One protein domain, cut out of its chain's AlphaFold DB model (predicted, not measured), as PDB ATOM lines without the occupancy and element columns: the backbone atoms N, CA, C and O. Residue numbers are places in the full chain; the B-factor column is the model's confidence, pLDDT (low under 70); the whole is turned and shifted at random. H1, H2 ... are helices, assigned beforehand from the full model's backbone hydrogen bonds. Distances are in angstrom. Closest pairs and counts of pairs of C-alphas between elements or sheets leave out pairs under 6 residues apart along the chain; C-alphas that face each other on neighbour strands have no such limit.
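This is residues 5 to 135 of the 562 residues of the protein "Glyco_trans_2-like domain-containing protein" of Chlorobi bacterium (UniProt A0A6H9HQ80). H5 runs through the middle of a ball of helices: H1 crosses its last residues, 72 to 74, H8 crosses residues 64 to 68, H7 packs on it and H9 is near it. H2 packs on H7, and H4 and H6 lie farthest out. Of 131 printed residues, nine named helices, H1 to H9, hold 100, with no named strand: all helix. It is compact, with a radius of gyration of the C-alphas of 14.1 A and spans of 41 by 37 by 28 A.

Start at H1, residues 6 to 25; its residues 16 to 24 touch H5, residues 61 to 74, about perpendicular at 78 degrees, closest at the C-alphas of Ser 20 and Phe 73, 4.9 A. Its residues 9 to 16 touch H9, residues 121 to 135, closest at C-alphas 12 and 127, 6.0 A. H2, residues 28 to 36, touches H7, residues 89 to 95, at a shallow tilt of 30 degrees, closest at C-alphas 34 and 94, 5.0 A. H3, residues 39 to 49, only just touches H9, with 3 pairs of C-alphas within 8 A, closest 42 and 125, 6.8 A. H4, residues 51 to 54, touches no helix. H7 touches H5, closest at C-alphas 95 and 66, 5.8 A. H6, residues 81 to 87, touches H7 only at the corner, closest at C-alphas 85 and 91, 5.4 A. H8, residues 106 to 118, touches H5 about perpendicular at 89 degrees, closest at C-alphas 109 and 68, 6.3 A. O i to N i+4 pairs are all within hydrogen-bond range in H1 and H5 to H9, 4 of 5 in H2 and 6 of 7 in H3; H4 is too short for one.

Find C-alpha 6 at (12.960, -27.228, -21.673); H1 runs 29.2 A from there. H5 spans 19.8 A, and H9 20.9 A to C-alpha 135 at (32.717, -23.064, -34.446).

The C-alphas of Asn 5 and Tyr 99 are farthest apart, 42.5 A. The printed part has no cut and no long link. Confidence is under 70 in 25 residues, among them 5 to 11 and 48 to 58.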
ATOM      1  N   ASN A   5      13.887 -22.492 -22.545       40.00
ATOM      2  CA  ASN A   5      12.919 -23.546 -22.879       40.00
ATOM      3  C   ASN A   5      13.466 -24.926 -22.465       40.00
ATOM      4  O   ASN A   5      14.658 -25.189 -22.630       40.00
ATOM      5  N   LEU A   6      12.601 -25.835 -21.999       42.62
ATOM      6  CA  LEU A   6      12.960 -27.228 -21.673       42.62
ATOM      7  C   LEU A   6      13.697 -27.917 -22.837       42.62
ATOM      8  O   LEU A   6      14.740 -28.535 -22.624       42.62
ATOM      9  N   THR A   7      13.267 -27.671 -24.078       47.34
ATOM     10  CA  THR A   7      13.934 -28.156 -25.299       47.34
ATOM     11  C   THR A   7      15.377 -27.665 -25.446       47.34
ATOM     12  O   THR A   7      16.227 -28.408 -25.928       47.34
ATOM     13  N   ASP A   8      15.697 -26.449 -24.999       56.34
ATOM     14  CA  ASP A   8      17.063 -25.915 -25.071       56.34
ATOM     15  C   ASP A   8      17.958 -26.533 -23.982       56.34
ATOM     16  O   ASP A   8      19.149 -26.760 -24.201       56.34
ATOM     17  N   THR A   9      17.391 -26.875 -22.818       64.12
ATOM     18  CA  THR A   9      18.129 -27.555 -21.737       64.12
ATOM     19  C   THR A   9      18.478 -29.005 -22.080       64.12
ATOM     20  O   THR A   9      19.592 -29.458 -21.799       64.12
ATOM     21  N   GLU A  10      17.567 -29.719 -22.746       66.50
ATOM     22  CA  GLU A  10      17.791 -31.084 -23.229       66.50
ATOM     23  C   GLU A  10      18.852 -31.128 -24.330       66.50
ATOM     24  O   GLU A  10      19.746 -31.973 -24.287       66.50
ATOM     25  N   VAL A  11      18.822 -30.170 -25.262       68.69
ATOM     26  CA  VAL A  11      19.837 -30.035 -26.319       68.69
ATOM     27  C   VAL A  11      21.223 -29.778 -25.724       68.69
ATOM     28  O   VAL A  11      22.202 -30.389 -26.153       68.69
ATOM     29  N   VAL A  12      21.331 -28.924 -24.702       71.06
ATOM     30  CA  VAL A  12      22.612 -28.683 -24.020       71.06
ATOM     31  C   VAL A  12      23.111 -29.947 -23.310       71.06
ATOM     32  O   VAL A  12      24.290 -30.279 -23.430       71.06
ATOM     33  N   ARG A  13      22.237 -30.703 -22.630       76.88
ATOM     34  CA  ARG A  13      22.608 -31.986 -22.000       76.88
ATOM     35  C   ARG A  13      23.040 -33.043 -23.021       76.88
ATOM     36  O   ARG A  13      24.026 -33.747 -22.791       76.88
ATOM     37  N   ASP A  14      22.357 -33.134 -24.161       76.75
ATOM     38  CA  ASP A  14      22.739 -34.026 -25.262       76.75
ATOM     39  C   ASP A  14      24.114 -33.642 -25.835       76.75
ATOM     40  O   ASP A  14      24.989 -34.493 -26.012       76.75
ATOM     41  N   ASN A  15      24.369 -32.345 -26.018       75.88
ATOM     42  CA  ASN A  15      25.663 -31.839 -26.470       75.88
ATOM     43  C   ASN A  15      26.801 -32.138 -25.477       75.88
ATOM     44  O   ASN A  15      27.875 -32.574 -25.901       75.88
ATOM     45  N   ILE A  16      26.573 -31.984 -24.166       81.38
ATOM     46  CA  ILE A  16      27.536 -32.383 -23.121       81.38
ATOM     47  C   ILE A  16      27.832 -33.887 -23.218       81.38
ATOM     48  O   ILE A  16      28.995 -34.298 -23.220       81.38
ATOM     49  N   THR A  17      26.793 -34.708 -23.382       80.19
ATOM     50  CA  THR A  17      26.917 -36.170 -23.490       80.19
ATOM     51  C   THR A  17      27.709 -36.581 -24.737       80.19
ATOM     52  O   THR A  17      28.571 -37.464 -24.679       80.19
ATOM     53  N   LYS A  18      27.485 -35.915 -25.876       78.50
ATOM     54  CA  LYS A  18      28.260 -36.121 -27.112       78.50
ATOM     55  C   LYS A  18      29.744 -35.808 -26.915       78.50
ATOM     56  O   LYS A  18      30.590 -36.612 -27.311       78.50
ATOM     57  N   VAL A  19      30.065 -34.685 -26.268       78.94
ATOM     58  CA  VAL A  19      31.453 -34.312 -25.944       78.94
ATOM     59  C   VAL A  19      32.082 -35.340 -24.997       78.94
ATOM     60  O   VAL A  19      33.204 -35.793 -25.249       78.94
ATOM     61  N   SER A  20      31.353 -35.788 -23.970       81.94
ATOM     62  CA  SER A  20      31.835 -36.799 -23.021       81.94
ATOM     63  C   SER A  20      32.156 -38.142 -23.680       81.94
ATOM     64  O   SER A  20      33.219 -38.730 -23.456       81.94
ATOM     65  N   ASN A  21      31.289 -38.607 -24.583       78.69
ATOM     66  CA  ASN A  21      31.505 -39.844 -25.329       78.69
ATOM     67  C   ASN A  21      32.787 -39.805 -26.169       78.69
ATOM     68  O   ASN A  21      33.505 -40.806 -26.237       78.69
ATOM     69  N   VAL A  22      33.121 -38.656 -26.760       78.69
ATOM     70  CA  VAL A  22      34.370 -38.506 -27.518       78.69
ATOM     71  C   VAL A  22      35.585 -38.408 -26.598       78.69
ATOM     72  O   VAL A  22      36.595 -39.059 -26.867       78.69
ATOM     73  N   LEU A  23      35.485 -37.703 -25.468       79.06
ATOM     74  CA  LEU A  23      36.556 -37.645 -24.464       79.06
ATOM     75  C   LEU A  23      36.898 -39.019 -23.871       79.06
ATOM     76  O   LEU A  23      38.059 -39.292 -23.556       79.06
ATOM     77  N   ARG A  24      35.910 -39.913 -23.760       73.12
ATOM     78  CA  ARG A  24      36.117 -41.312 -23.352       73.12
ATOM     79  C   ARG A  24      36.900 -42.125 -24.383       73.12
ATOM     80  O   ARG A  24      37.632 -43.039 -24.003       73.12
ATOM     81  N   GLN A  25      36.732 -41.824 -25.668       71.31
ATOM     82  CA  GLN A  25      37.313 -42.596 -26.767       71.31
ATOM     83  C   GLN A  25      38.699 -42.091 -27.185       71.31
ATOM     84  O   GLN A  25      39.574 -42.910 -27.473       71.31
ATOM     85  N   ASP A  26      38.923 -40.774 -27.182       70.19
ATOM     86  CA  ASP A  26      40.178 -40.165 -27.621       70.19
ATOM     87  C   ASP A  26      40.750 -39.189 -26.581       70.19
ATOM     88  O   ASP A  26      40.248 -38.091 -26.339       70.19
ATOM     89  N   LYS A  27      41.885 -39.592 -26.000       66.25
ATOM     90  CA  LYS A  27      42.613 -38.823 -24.982       66.25
ATOM     91  C   LYS A  27      43.230 -37.530 -25.525       66.25
ATOM     92  O   LYS A  27      43.545 -36.648 -24.736       66.25
ATOM     93  N   VAL A  28      43.402 -37.402 -26.843       73.38
ATOM     94  CA  VAL A  28      43.990 -36.214 -27.488       73.38
ATOM     95  C   VAL A  28      42.995 -35.052 -27.540       73.38
ATOM     96  O   VAL A  28      43.400 -33.894 -27.643       73.38
ATOM     97  N   VAL A  29      41.692 -35.334 -27.447       78.12
ATOM     98  CA  VAL A  29      40.636 -34.313 -27.526       78.12
ATOM     99  C   VAL A  29      40.740 -33.326 -26.368       78.12
ATOM    100  O   VAL A  29      40.639 -32.123 -26.596       78.12
ATOM    101  N   LEU A  30      41.030 -33.796 -25.150       81.12
ATOM    102  CA  LEU A  30      41.161 -32.899 -24.005       81.12
ATOM    103  C   LEU A  30      42.350 -31.939 -24.159       81.12
ATOM    104  O   LEU A  30      42.209 -30.751 -23.901       81.12
ATOM    105  N   ASP A  31      43.486 -32.415 -24.676       77.12
ATOM    106  CA  ASP A  31      44.658 -31.568 -24.944       77.12
ATOM    107  C   ASP A  31      44.404 -30.531 -26.055       77.12
ATOM    108  O   ASP A  31      45.086 -29.503 -26.131       77.12
ATOM    109  N   LYS A  32      43.454 -30.793 -26.962       79.69
ATOM    110  CA  LYS A  32      42.983 -29.800 -27.940       79.69
ATOM    111  C   LYS A  32      42.063 -28.780 -27.279       79.69
ATOM    112  O   LYS A  32      42.312 -27.589 -27.428       79.69
ATOM    113  N   LEU A  33      41.085 -29.230 -26.487       81.44
ATOM    114  CA  LEU A  33      40.189 -28.348 -25.729       81.44
ATOM    115  C   LEU A  33      40.977 -27.385 -24.833       81.44
ATOM    116  O   LEU A  33      40.727 -26.186 -24.866       81.44
ATOM    117  N   THR A  34      41.996 -27.875 -24.121       83.25
ATOM    118  CA  THR A  34      42.881 -27.047 -23.286       83.25
ATOM    119  C   THR A  34      43.562 -25.916 -24.065       83.25
ATOM    120  O   THR A  34      43.793 -24.844 -23.513       83.25
ATOM    121  N   ARG A  35      43.919 -26.141 -25.336       79.44
ATOM    122  CA  ARG A  35      44.649 -25.162 -26.160       79.44
ATOM    123  C   ARG A  35      43.741 -24.209 -26.925       79.44
ATOM    124  O   ARG A  35      44.182 -23.111 -27.252       79.44
ATOM    125  N   GLU A  36      42.537 -24.651 -27.267       81.38
ATOM    126  CA  GLU A  36      41.673 -23.964 -28.228       81.38
ATOM    127  C   GLU A  36      40.468 -23.263 -27.582       81.38
ATOM    128  O   GLU A  36      39.930 -22.353 -28.212       81.38
ATOM    129  N   LEU A  37      40.072 -23.621 -26.350       84.44
ATOM    130  CA  LEU A  37      38.987 -22.954 -25.614       84.44
ATOM    131  C   LEU A  37      39.416 -21.598 -25.033       84.44
ATOM    132  O   LEU A  37      40.435 -21.486 -24.345       84.44
ATOM    133  N   GLU A  38      38.590 -20.577 -25.246       82.75
ATOM    134  CA  GLU A  38      38.756 -19.235 -24.695       82.75
ATOM    135  C   GLU A  38      37.903 -19.046 -23.439       82.75
ATOM    136  O   GLU A  38      36.682 -18.927 -23.473       82.75
ATOM    137  N   TRP A  39      38.571 -18.956 -22.293       82.44
ATOM    138  CA  TRP A  39      37.890 -18.853 -21.001       82.44
ATOM    139  C   TRP A  39      37.466 -17.427 -20.619       82.44
ATOM    140  O   TRP A  39      36.592 -17.253 -19.774       82.44
ATOM    141  N   GLU A  40      38.051 -16.396 -21.232       78.31
ATOM    142  CA  GLU A  40      37.822 -14.994 -20.851       78.31
ATOM    143  C   GLU A  40      36.357 -14.532 -21.033       78.31
ATOM    144  O   GLU A  40      35.803 -13.926 -20.109       78.31
ATOM    145  N   PRO A  41      35.663 -14.844 -22.151       75.44
ATOM    146  CA  PRO A  41      34.243 -14.511 -22.310       75.44
ATOM    147  C   PRO A  41      33.358 -15.215 -21.274       75.44
ATOM    148  O   PRO A  41      32.425 -14.618 -20.735       75.44
ATOM    149  N   VAL A  42      33.691 -16.471 -20.959       78.62
ATOM    150  CA  VAL A  42      32.989 -17.299 -19.976       78.62
ATOM    151  C   VAL A  42      33.134 -16.715 -18.570       78.62
ATOM    152  O   VAL A  42      32.144 -16.534 -17.856       78.62
ATOM    153  N   TYR A  43      34.358 -16.352 -18.181       78.81
ATOM    154  CA  TYR A  43      34.632 -15.765 -16.874       78.81
ATOM    155  C   TYR A  43      33.940 -14.422 -16.679       78.81
ATOM    156  O   TYR A  43      33.421 -14.175 -15.594       78.81
ATOM    157  N   ASN A  44      33.879 -13.570 -17.704       75.69
ATOM    158  CA  ASN A  44      33.249 -12.254 -17.591       75.69
ATOM    159  C   ASN A  44      31.741 -12.333 -17.313       75.69
ATOM    160  O   ASN A  44      31.227 -11.577 -16.487       75.69
ATOM    161  N   ILE A  45      31.040 -13.275 -17.947       73.81
ATOM    162  CA  ILE A  45      29.604 -13.481 -17.720       73.81
ATOM    163  C   ILE A  45      29.373 -14.026 -16.317       73.81
ATOM    164  O   ILE A  45      28.583 -13.457 -15.562       73.81
ATOM    165  N   LEU A  46      30.097 -15.087 -15.949       74.00
ATOM    166  CA  LEU A  46      29.902 -15.728 -14.657       74.00
ATOM    167  C   LEU A  46      30.300 -14.790 -13.513       74.00
ATOM    168  O   LEU A  46      29.496 -14.581 -12.620       74.00
ATOM    169  N   LYS A  47      31.446 -14.101 -13.580       70.88
ATOM    170  CA  LYS A  47      31.932 -13.201 -12.513       70.88
ATOM    171  C   LYS A  47      30.968 -12.057 -12.184       70.88
ATOM    172  O   LYS A  47      30.932 -11.611 -11.040       70.88
ATOM    173  N   SER A  48      30.181 -11.594 -13.158       64.00
ATOM    174  CA  SER A  48      29.162 -10.557 -12.941       64.00
ATOM    175  C   SER A  48      27.941 -11.044 -12.145       64.00
ATOM    176  O   SER A  48      27.271 -10.229 -11.520       64.00
ATOM    177  N   GLN A  49      27.674 -12.357 -12.138       62.28
ATOM    178  CA  GLN A  49      26.480 -12.968 -11.534       62.28
ATOM    179  C   GLN A  49      26.795 -13.960 -10.400       62.28
ATOM    180  O   GLN A  49      25.941 -14.228  -9.564       62.28
ATOM    181  N   SER A  50      28.027 -14.470 -10.327       59.53
ATOM    182  CA  SER A  50      28.519 -15.420  -9.323       59.53
ATOM    183  C   SER A  50      29.432 -14.768  -8.277       59.53
ATOM    184  O   SER A  50      30.024 -15.468  -7.456       59.53
ATOM    185  N   GLY A  51      29.580 -13.437  -8.308       55.22
ATOM    186  CA  GLY A  51      30.518 -12.684  -7.466       55.22
ATOM    187  C   GLY A  51      30.350 -12.912  -5.957       55.22
ATOM    188  O   GLY A  51      31.341 -12.861  -5.230       55.22
ATOM    189  N   GLU A  52      29.142 -13.236  -5.488       53.59
ATOM    190  CA  GLU A  52      28.882 -13.563  -4.076       53.59
ATOM    191  C   GLU A  52      29.369 -14.967  -3.672       53.59
ATOM    192  O   GLU A  52      29.857 -15.138  -2.557       53.59
ATOM    193  N   PHE A  53      29.333 -15.957  -4.574       55.56
ATOM    194  CA  PHE A  53      29.748 -17.340  -4.280       55.56
ATOM    195  C   PHE A  53      31.277 -17.467  -4.142       55.56
ATOM    196  O   PHE A  53      31.802 -18.185  -3.292       55.56
ATOM    197  N   VAL A  54      32.015 -16.710  -4.958       53.12
ATOM    198  CA  VAL A  54      33.483 -16.781  -5.075       53.12
ATOM    199  C   VAL A  54      34.196 -16.147  -3.879       53.12
ATOM    200  O   VAL A  54      35.289 -16.571  -3.504       53.12
ATOM    201  N   SER A  55      33.574 -15.158  -3.232       49.34
ATOM    202  CA  SER A  55      34.184 -14.447  -2.104       49.34
ATOM    203  C   SER A  55      34.287 -15.292  -0.826       49.34
ATOM    204  O   SER A  55      34.971 -14.877   0.110       49.34
ATOM    205  N   TYR A  56      33.618 -16.449  -0.753       48.34
ATOM    206  CA  TYR A  56      33.387 -17.141   0.517       48.34
ATOM    207  C   TYR A  56      34.375 -18.275   0.840       48.34
ATOM    208  O   TYR A  56      34.443 -18.688   1.996       48.34
ATOM    209  N   ARG A  57      35.152 -18.798  -0.127       58.06
ATOM    210  CA  ARG A  57      35.950 -20.031   0.101       58.06
ATOM    211  C   ARG A  57      37.403 -20.037  -0.404       58.06
ATOM    212  O   ARG A  57      38.052 -21.073  -0.336       58.06
ATOM    213  N   GLY A  58      37.959 -18.903  -0.840       64.38
ATOM    214  CA  GLY A  58      39.411 -18.750  -1.051       64.38
ATOM    215  C   GLY A  58      40.038 -19.561  -2.200       64.38
ATOM    216  O   GLY A  58      41.263 -19.614  -2.287       64.38
ATOM    217  N   ILE A  59      39.230 -20.168  -3.074       72.31
ATOM    218  CA  ILE A  59      39.680 -20.863  -4.289       72.31
ATOM    219  C   ILE A  59      39.640 -19.900  -5.479       72.31
ATOM    220  O   ILE A  59      38.751 -19.051  -5.568       72.31
ATOM    221  N   ASP A  60      40.598 -20.034  -6.401       81.25
ATOM    222  CA  ASP A  60      40.588 -19.271  -7.647       81.25
ATOM    223  C   ASP A  60      39.324 -19.561  -8.474       81.25
ATOM    224  O   ASP A  60      38.951 -20.708  -8.723       81.25
ATOM    225  N   PHE A  61      38.668 -18.497  -8.931       79.94
ATOM    226  CA  PHE A  61      37.422 -18.601  -9.684       79.94
ATOM    227  C   PHE A  61      37.602 -19.338 -11.010       79.94
ATOM    228  O   PHE A  61      36.755 -20.145 -11.396       79.94
ATOM    229  N   GLY A  62      38.718 -19.073 -11.697       80.06
ATOM    230  CA  GLY A  62      39.030 -19.726 -12.962       80.06
ATOM    231  C   GLY A  62      39.179 -21.232 -12.779       80.06
ATOM    232  O   GLY A  62      38.609 -22.006 -13.552       80.06
ATOM    233  N   LEU A  63      39.870 -21.633 -11.707       85.19
ATOM    234  CA  LEU A  63      40.018 -23.030 -11.311       85.19
ATOM    235  C   LEU A  63      38.676 -23.690 -10.966       85.19
ATOM    236  O   LEU A  63      38.434 -24.814 -11.403       85.19
ATOM    237  N   LEU A  64      37.781 -23.006 -10.246       84.75
ATOM    238  CA  LEU A  64      36.453 -23.530  -9.897       84.75
ATOM    239  C   LEU A  64      35.595 -23.798 -11.145       84.75
ATOM    240  O   LEU A  64      35.025 -24.881 -11.299       84.75
ATOM    241  N   VAL A  65      35.550 -22.840 -12.075       84.88
ATOM    242  CA  VAL A  65      34.797 -22.972 -13.332       84.88
ATOM    243  C   VAL A  65      35.363 -24.102 -14.191       84.88
ATOM    244  O   VAL A  65      34.608 -24.963 -14.641       84.88
ATOM    245  N   ARG A  66      36.690 -24.157 -14.376       88.25
ATOM    246  CA  ARG A  66      37.338 -25.233 -15.145       88.25
ATOM    247  C   ARG A  66      37.122 -26.601 -14.510       88.25
ATOM    248  O   ARG A  66      36.876 -27.561 -15.233       88.25
ATOM    249  N   SER A  67      37.161 -26.687 -13.181       88.12
ATOM    250  CA  SER A  67      36.900 -27.930 -12.444       88.12
ATOM    251  C   SER A  67      35.472 -28.420 -12.657       88.12
ATOM    252  O   SER A  67      35.263 -29.602 -12.905       88.12
ATOM    253  N   THR A  68      34.504 -27.503 -12.666       87.94
ATOM    254  CA  THR A  68      33.093 -27.818 -12.933       87.94
ATOM    255  C   THR A  68      32.895 -28.322 -14.363       87.94
ATOM    256  O   THR A  68      32.289 -29.366 -14.572       87.94
ATOM    257  N   VAL A  69      33.482 -27.641 -15.355       87.81
ATOM    258  CA  VAL A  69      33.412 -28.068 -16.765       87.81
ATOM    259  C   VAL A  69      34.079 -29.424 -16.974       87.81
ATOM    260  O   VAL A  69      33.522 -30.287 -17.648       87.81
ATOM    261  N   LEU A  70      35.257 -29.631 -16.383       88.69
ATOM    262  CA  LEU A  70      35.979 -30.895 -16.481       88.69
ATOM    263  C   LEU A  70      35.173 -32.047 -15.870       88.69
ATOM    264  O   LEU A  70      35.107 -33.121 -16.466       88.69
ATOM    265  N   ARG A  71      34.554 -31.815 -14.708       88.06
ATOM    266  CA  ARG A  71      33.733 -32.803 -14.004       88.06
ATOM    267  C   ARG A  71      32.523 -33.238 -14.829       88.06
ATOM    268  O   ARG A  71      32.273 -34.437 -14.923       88.06
ATOM    269  N   GLU A  72      31.848 -32.297 -15.487       87.38
ATOM    270  CA  GLU A  72      30.713 -32.579 -16.378       87.38
ATOM    271  C   GLU A  72      31.155 -33.302 -17.657       87.38
ATOM    272  O   GLU A  72      30.636 -34.361 -17.998       87.38
ATOM    273  N   PHE A  73      32.175 -32.790 -18.349       85.06
ATOM    274  CA  PHE A  73      32.651 -33.387 -19.598       85.06
ATOM    275  C   PHE A  73      33.259 -34.780 -19.417       85.06
ATOM    276  O   PHE A  73      33.131 -35.619 -20.306       85.06
ATOM    277  N   ALA A  74      33.918 -35.057 -18.293       82.31
ATOM    278  CA  ALA A  74      34.504 -36.369 -18.029       82.31
ATOM    279  C   ALA A  74      33.596 -37.310 -17.210       82.31
ATOM    280  O   ALA A  74      33.982 -38.459 -16.994       82.31
ATOM    281  N   GLU A  75      32.403 -36.859 -16.799       82.38
ATOM    282  CA  GLU A  75      31.454 -37.591 -15.943       82.38
ATOM    283  C   GLU A  75      32.065 -38.071 -14.600       82.38
ATOM    284  O   GLU A  75      31.879 -39.221 -14.185       82.38
ATOM    285  N   MET A  76      32.800 -37.195 -13.901       80.50
ATOM    286  CA  MET A  76      33.488 -37.516 -12.633       80.50
ATOM    287  C   MET A  76      32.561 -37.356 -11.409       80.50
ATOM    288  O   MET A  76      32.709 -36.436 -10.602       80.50
ATOM    289  N   PHE A  77      31.564 -38.235 -11.278       78.00
ATOM    290  CA  PHE A  77      30.582 -38.173 -10.177       78.00
ATOM    291  C   PHE A  77      30.686 -39.319  -9.161       78.00
ATOM    292  O   PHE A  77      30.089 -39.238  -8.095       78.00
ATOM    293  N   ASN A  78      31.421 -40.389  -9.482       68.94
ATOM    294  CA  ASN A  78      31.461 -41.614  -8.667       68.94
ATOM    295  C   ASN A  78      32.745 -41.770  -7.835       68.94
ATOM    296  O   ASN A  78      32.839 -42.689  -7.023       68.94
ATOM    297  N   VAL A  79      33.756 -40.941  -8.084       69.88
ATOM    298  CA  VAL A  79      35.081 -41.005  -7.456       69.88
ATOM    299  C   VAL A  79      35.472 -39.590  -7.051       69.88
ATOM    300  O   VAL A  79      35.043 -38.631  -7.690       69.88
ATOM    301  N   ASN A  80      36.282 -39.472  -5.998       81.38
ATOM    302  CA  ASN A  80      36.763 -38.185  -5.515       81.38
ATOM    303  C   ASN A  80      37.477 -37.415  -6.638       81.38
ATOM    304  O   ASN A  80      38.442 -37.918  -7.226       81.38
ATOM    305  N   PHE A  81      37.020 -36.191  -6.920       84.94
ATOM    306  CA  PHE A  81      37.531 -35.372  -8.020       84.94
ATOM    307  C   PHE A  81      39.043 -35.146  -7.912       84.94
ATOM    308  O   PHE A  81      39.771 -35.192  -8.907       84.94
ATOM    309  N   LYS A  82      39.542 -34.959  -6.687       84.25
ATOM    310  CA  LYS A  82      40.966 -34.738  -6.428       84.25
ATOM    311  C   LYS A  82      41.816 -35.931  -6.857       84.25
ATOM    312  O   LYS A  82      42.900 -35.735  -7.414       84.25
ATOM    313  N   ASP A  83      41.334 -37.143  -6.614       79.94
ATOM    314  CA  ASP A  83      42.064 -38.370  -6.927       79.94
ATOM    315  C   ASP A  83      42.100 -38.606  -8.442       79.94
ATOM    316  O   ASP A  83      43.165 -38.894  -8.995       79.94
ATOM    317  N   GLU A  84      40.983 -38.385  -9.143       81.88
ATOM    318  CA  GLU A  84      40.929 -38.530 -10.603       81.88
ATOM    319  C   GLU A  84      41.800 -37.503 -11.339       81.88
ATOM    320  O   GLU A  84      42.496 -37.845 -12.302       81.88
ATOM    321  N   VAL A  85      41.810 -36.248 -10.878       84.38
ATOM    322  CA  VAL A  85      42.673 -35.198 -11.441       84.38
ATOM    323  C   VAL A  85      44.150 -35.494 -11.161       84.38
ATOM    324  O   VAL A  85      45.000 -35.310 -12.037       84.38
ATOM    325  N   SER A  86      44.476 -35.993  -9.967       77.94
ATOM    326  CA  SER A  86      45.856 -36.331  -9.596       77.94
ATOM    327  C   SER A  86      46.419 -37.489 -10.427       77.94
ATOM    328  O   SER A  86      47.607 -37.484 -10.752       77.94
ATOM    329  N   ASP A  87      45.576 -38.435 -10.840       77.88
ATOM    330  CA  ASP A  87      45.978 -39.600 -11.638       77.88
ATOM    331  C   ASP A  87      46.301 -39.253 -13.109       77.88
ATOM    332  O   ASP A  87      46.997 -40.005 -13.799       77.88
ATOM    333  N   ARG A  88      45.834 -38.101 -13.629       77.31
ATOM    334  CA  ARG A  88      45.937 -37.774 -15.066       77.31
ATOM    335  C   ARG A  88      46.511 -36.390 -15.364       77.31
ATOM    336  O   ARG A  88      45.854 -35.364 -15.219       77.31
ATOM    337  N   MET A  89      47.697 -36.379 -15.976       75.94
ATOM    338  CA  MET A  89      48.374 -35.156 -16.444       75.94
ATOM    339  C   MET A  89      47.530 -34.297 -17.402       75.94
ATOM    340  O   MET A  89      47.641 -33.076 -17.373       75.94
ATOM    341  N   SER A  90      46.678 -34.902 -18.238       79.62
ATOM    342  CA  SER A  90      45.796 -34.159 -19.153       79.62
ATOM    343  C   SER A  90      44.703 -33.382 -18.406       79.62
ATOM    344  O   SER A  90      44.333 -32.291 -18.828       79.62
ATOM    345  N   TYR A  91      44.232 -33.897 -17.265       86.75
ATOM    346  CA  TYR A  91      43.271 -33.212 -16.392       86.75
ATOM    347  C   TYR A  91      43.940 -32.042 -15.677       86.75
ATOM    348  O   TYR A  91      43.428 -30.928 -15.703       86.75
ATOM    349  N   GLN A  92      45.147 -32.257 -15.150       85.00
ATOM    350  CA  GLN A  92      45.946 -31.191 -14.540       85.00
ATOM    351  C   GLN A  92      46.272 -30.073 -15.539       85.00
ATOM    352  O   GLN A  92      46.203 -28.895 -15.192       85.00
ATOM    353  N   SER A  93      46.576 -30.433 -16.792       82.94
ATOM    354  CA  SER A  93      46.826 -29.465 -17.862       82.94
ATOM    355  C   SER A  93      45.573 -28.681 -18.250       82.94
ATOM    356  O   SER A  93      45.692 -27.490 -18.513       82.94
ATOM    357  N   PHE A  94      44.396 -29.316 -18.292       86.44
ATOM    358  CA  PHE A  94      43.124 -28.639 -18.582       86.44
ATOM    359  C   PHE A  94      42.758 -27.613 -17.503       86.44
ATOM    360  O   PHE A  94      42.251 -26.534 -17.803       86.44
ATOM    361  N   LEU A  95      43.056 -27.933 -16.242       87.25
ATOM    362  CA  LEU A  95      42.823 -27.046 -15.104       87.25
ATOM    363  C   LEU A  95      43.868 -25.925 -14.971       87.25
ATOM    364  O   LEU A  95      43.618 -24.981 -14.227       87.25
ATOM    365  N   ASP A  96      44.986 -25.986 -15.709       85.62
ATOM    366  CA  ASP A  96      46.131 -25.060 -15.599       85.62
ATOM    367  C   ASP A  96      46.700 -24.992 -14.170       85.62
ATOM    368  O   ASP A  96      47.002 -23.919 -13.644       85.62
ATOM    369  N   LEU A  97      46.818 -26.158 -13.519       84.44
ATOM    370  CA  LEU A  97      47.296 -26.247 -12.138       84.44
ATOM    371  C   LEU A  97      48.753 -25.791 -12.019       84.44
ATOM    372  O   LEU A  97      49.657 -26.331 -12.667       84.44
ATOM    373  N   LYS A  98      48.999 -24.845 -11.114       76.81
ATOM    374  CA  LYS A  98      50.335 -24.416 -10.702       76.81
ATOM    375  C   LYS A  98      50.766 -25.160  -9.444       76.81
ATOM    376  O   LYS A  98      49.978 -25.735  -8.696       76.81
ATOM    377  N   TYR A  99      52.076 -25.159  -9.204       62.47
ATOM    378  CA  TYR A  99      52.644 -25.795  -8.021       62.47
ATOM    379  C   TYR A  99      52.108 -25.135  -6.741       62.47
ATOM    380  O   TYR A  99      52.415 -23.974  -6.477       62.47
ATOM    381  N   GLY A 100      51.357 -25.898  -5.945       65.44
ATOM    382  CA  GLY A 100      50.758 -25.440  -4.688       65.44
ATOM    383  C   GLY A 100      49.278 -25.057  -4.775       65.44
ATOM    384  O   GLY A 100      48.714 -24.704  -3.740       65.44
ATOM    385  N   ASP A 101      48.650 -25.151  -5.950       77.25
ATOM    386  CA  ASP A 101      47.210 -24.922  -6.086       77.25
ATOM    387  C   ASP A 101      46.411 -26.013  -5.357       77.25
ATOM    388  O   ASP A 101      46.739 -27.203  -5.406       77.25
ATOM    389  N   VAL A 102      45.349 -25.596  -4.666       79.44
ATOM    390  CA  VAL A 102      44.444 -26.490  -3.937       79.44
ATOM    391  C   VAL A 102      43.221 -26.754  -4.808       79.44
ATOM    392  O   VAL A 102      42.512 -25.823  -5.188       79.44
ATOM    393  N   LEU A 103      42.981 -28.028  -5.126       84.69
ATOM    394  CA  LEU A 103      41.801 -28.449  -5.878       84.69
ATOM    395  C   LEU A 103      40.518 -28.276  -5.041       84.69
ATOM    396  O   LEU A 103      40.562 -28.518  -3.831       84.69
ATOM    397  N   PRO A 104      39.385 -27.898  -5.664       83.94
ATOM    398  CA  PRO A 104      38.088 -27.866  -4.992       83.94
ATOM    399  C   PRO A 104      37.680 -29.244  -4.460       83.94
ATOM    400  O   PRO A 104      37.937 -30.263  -5.101       83.94
ATOM    401  N   GLU A 105      37.017 -29.266  -3.305       84.75
ATOM    402  CA  GLU A 105      36.382 -30.474  -2.761       84.75
ATOM    403  C   GLU A 105      35.076 -30.792  -3.504       84.75
ATOM    404  O   GLU A 105      34.404 -29.879  -3.991       84.75
ATOM    405  N   ASP A 106      34.682 -32.069  -3.536       84.06
ATOM    406  CA  ASP A 106      33.478 -32.536  -4.245       84.06
ATOM    407  C   ASP A 106      32.217 -31.777  -3.810       84.06
ATOM    408  O   ASP A 106      31.478 -31.276  -4.658       84.06
ATOM    409  N   GLN A 107      32.039 -31.571  -2.498       82.88
ATOM    410  CA  GLN A 107      30.914 -30.807  -1.952       82.88
ATOM    411  C   GLN A 107      30.878 -29.370  -2.491       82.88
ATOM    412  O   GLN A 107      29.814 -28.838  -2.770       82.88
ATOM    413  N   MET A 108      32.036 -28.728  -2.674       81.00
ATOM    414  CA  MET A 108      32.088 -27.368  -3.217       81.00
ATOM    415  C   MET A 108      31.692 -27.329  -4.694       81.00
ATOM    416  O   MET A 108      31.054 -26.374  -5.135       81.00
ATOM    417  N   LEU A 109      32.084 -28.349  -5.459       85.56
ATOM    418  CA  LEU A 109      31.696 -28.473  -6.860       85.56
ATOM    419  C   LEU A 109      30.198 -28.766  -6.995       85.56
ATOM    420  O   LEU A 109      29.576 -28.231  -7.908       85.56
ATOM    421  N   ASP A 110      29.621 -29.555  -6.087       83.62
ATOM    422  CA  ASP A 110      28.175 -29.801  -6.023       83.62
ATOM    423  C   ASP A 110      27.405 -28.521  -5.668       83.62
ATOM    424  O   ASP A 110      26.503 -28.134  -6.411       83.62
ATOM    425  N   ASP A 111      27.830 -27.806  -4.616       81.25
ATOM    426  CA  ASP A 111      27.246 -26.521  -4.201       81.25
ATOM    427  C   ASP A 111      27.271 -25.503  -5.367       81.25
ATOM    428  O   ASP A 111      26.313 -24.763  -5.604       81.25
ATOM    429  N   TYR A 112      28.380 -25.454  -6.116       82.56
ATOM    430  CA  TYR A 112      28.539 -24.529  -7.240       82.56
ATOM    431  C   TYR A 112      27.720 -24.945  -8.464       82.56
ATOM    432  O   TYR A 112      27.148 -24.092  -9.143       82.56
ATOM    433  N   ARG A 113      27.627 -26.249  -8.744       84.50
ATOM    434  CA  ARG A 113      26.781 -26.795  -9.810       84.50
ATOM    435  C   ARG A 113      25.311 -26.466  -9.559       84.50
ATOM    436  O   ARG A 113      24.657 -25.933 -10.451       84.50
ATOM    437  N   GLU A 114      24.827 -26.703  -8.343       81.25
ATOM    438  CA  GLU A 114      23.456 -26.383  -7.936       81.25
ATOM    439  C   GLU A 114      23.175 -24.876  -8.043       81.25
ATOM    440  O   GLU A 114      22.143 -24.462  -8.576       81.25
ATOM    441  N   PHE A 115      24.125 -24.032  -7.628       79.81
ATOM    442  CA  PHE A 115      24.032 -22.586  -7.827       79.81
ATOM    443  C   PHE A 115      23.894 -22.206  -9.312       79.81
ATOM    444  O   PHE A 115      23.054 -21.374  -9.669       79.81
ATOM    445  N   LEU A 116      24.693 -22.811 -10.198       76.62
ATOM    446  CA  LEU A 116      24.627 -22.549 -11.638       76.62
ATOM    447  C   LEU A 116      23.305 -23.026 -12.258       76.62
ATOM    448  O   LEU A 116      22.779 -22.354 -13.146       76.62
ATOM    449  N   GLU A 117      22.763 -24.160 -11.813       79.44
ATOM    450  CA  GLU A 117      21.474 -24.683 -12.285       79.44
ATOM    451  C   GLU A 117      20.317 -23.781 -11.834       79.44
ATOM    452  O   GLU A 117      19.537 -23.324 -12.671       79.44
ATOM    453  N   ASN A 118      20.273 -23.410 -10.551       72.12
ATOM    454  CA  ASN A 118      19.230 -22.548  -9.978       72.12
ATOM    455  C   ASN A 118      19.210 -21.131 -10.578       72.12
ATOM    456  O   ASN A 118      18.174 -20.466 -10.603       72.12
ATOM    457  N   THR A 119      20.351 -20.653 -11.076       67.81
ATOM    458  CA  THR A 119      20.471 -19.342 -11.735       67.81
ATOM    459  C   THR A 119      20.279 -19.402 -13.254       67.81
ATOM    460  O   THR A 119      20.239 -18.353 -13.902       67.81
ATOM    461  N   GLY A 120      20.161 -20.599 -13.844       68.12
ATOM    462  CA  GLY A 120      20.136 -20.811 -15.298       68.12
ATOM    463  C   GLY A 120      21.489 -20.574 -15.989       68.12
ATOM    464  O   GLY A 120      21.600 -20.677 -17.212       68.12
ATOM    465  N   LEU A 121      22.540 -20.270 -15.222       76.12
ATOM    466  CA  LEU A 121      23.893 -20.031 -15.723       76.12
ATOM    467  C   LEU A 121      24.576 -21.306 -16.214       76.12
ATOM    468  O   LEU A 121      25.435 -21.219 -17.090       76.12
ATOM    469  N   PHE A 122      24.188 -22.470 -15.691       79.81
ATOM    470  CA  PHE A 122      24.719 -23.767 -16.108       79.81
ATOM    471  C   PHE A 122      24.523 -23.979 -17.613       79.81
ATOM    472  O   PHE A 122      25.483 -24.156 -18.361       79.81
ATOM    473  N   TYR A 123      23.282 -23.866 -18.086       79.38
ATOM    474  CA  TYR A 123      22.962 -24.088 -19.495       79.38
ATOM    475  C   TYR A 123      23.590 -23.033 -20.404       79.38
ATOM    476  O   TYR A 123      24.040 -23.363 -21.496       79.38
ATOM    477  N   LYS A 124      23.702 -21.786 -19.932       78.31
ATOM    478  CA  LYS A 124      24.389 -20.710 -20.656       78.31
ATOM    479  C   LYS A 124      25.898 -20.954 -20.780       78.31
ATOM    480  O   LYS A 124      26.477 -20.702 -21.831       78.31
ATOM    481  N   LEU A 125      26.538 -21.446 -19.719       80.88
ATOM    482  CA  LEU A 125      27.954 -21.814 -19.723       80.88
ATOM    483  C   LEU A 125      28.225 -22.913 -20.755       80.88
ATOM    484  O   LEU A 125      29.101 -22.767 -21.610       80.88
ATOM    485  N   PHE A 126      27.468 -24.006 -20.684       81.06
ATOM    486  CA  PHE A 126      27.697 -25.151 -21.556       81.06
ATOM    487  C   PHE A 126      27.266 -24.890 -22.999       81.06
ATOM    488  O   PHE A 126      27.959 -25.346 -23.901       81.06
ATOM    489  N   SER A 127      26.221 -24.094 -23.249       77.88
ATOM    490  CA  SER A 127      25.863 -23.698 -24.618       77.88
ATOM    491  C   SER A 127      26.964 -22.869 -25.281       77.88
ATOM    492  O   SER A 127      27.321 -23.139 -26.427       77.88
ATOM    493  N   MET A 128      27.579 -21.927 -24.557       77.25
ATOM    494  CA  MET A 128      28.715 -21.150 -25.065       77.25
ATOM    495  C   MET A 128      29.918 -22.034 -25.397       77.25
ATOM    496  O   MET A 128      30.483 -21.913 -26.482       77.25
ATOM    497  N   LEU A 129      30.284 -22.949 -24.495       81.19
ATOM    498  CA  LEU A 129      31.407 -23.865 -24.710       81.19
ATOM    499  C   LEU A 129      31.143 -24.822 -25.878       81.19
ATOM    500  O   LEU A 129      32.011 -25.024 -26.723       81.19
ATOM    501  N   CYS A 130      29.938 -25.384 -25.964       78.56
ATOM    502  CA  CYS A 130      29.528 -26.254 -27.063       78.56
ATOM    503  C   CYS A 130      29.534 -25.518 -28.413       78.56
ATOM    504  O   CYS A 130      30.061 -26.051 -29.392       78.56
ATOM    505  N   ASN A 131      29.044 -24.277 -28.457       77.81
ATOM    506  CA  ASN A 131      29.107 -23.433 -29.650       77.81
ATOM    507  C   ASN A 131      30.553 -23.121 -30.047       77.81
ATOM    508  O   ASN A 131      30.895 -23.199 -31.224       77.81
ATOM    509  N   GLU A 132      31.429 -22.833 -29.086       79.88
ATOM    510  CA  GLU A 132      32.844 -22.588 -29.360       79.88
ATOM    511  C   GLU A 132      33.547 -23.835 -29.927       79.88
ATOM    512  O   GLU A 132      34.270 -23.740 -30.924       79.88
ATOM    513  N   ILE A 133      33.273 -25.014 -29.356       78.75
ATOM    514  CA  ILE A 133      33.770 -26.309 -29.848       78.75
ATOM    515  C   ILE A 133      33.325 -26.548 -31.296       78.75
ATOM    516  O   ILE A 133      34.141 -26.963 -32.129       78.75
ATOM    517  N   ALA A 134      32.057 -26.259 -31.603       75.44
ATOM    518  CA  ALA A 134      31.488 -26.410 -32.938       75.44
ATOM    519  C   ALA A 134      32.090 -25.409 -33.943       75.44
ATOM    520  O   ALA A 134      32.532 -25.805 -35.023       75.44
ATOM    521  N   MET A 135      32.178 -24.123 -33.582       76.62
ATOM    522  CA  MET A 135      32.717 -23.064 -34.446       76.62
ATOM    523  C   MET A 135      34.192 -23.285 -34.786       76.62
ATOM    524  O   MET A 135      34.591 -23.131 -35.943       76.62
TER     525      MET A 135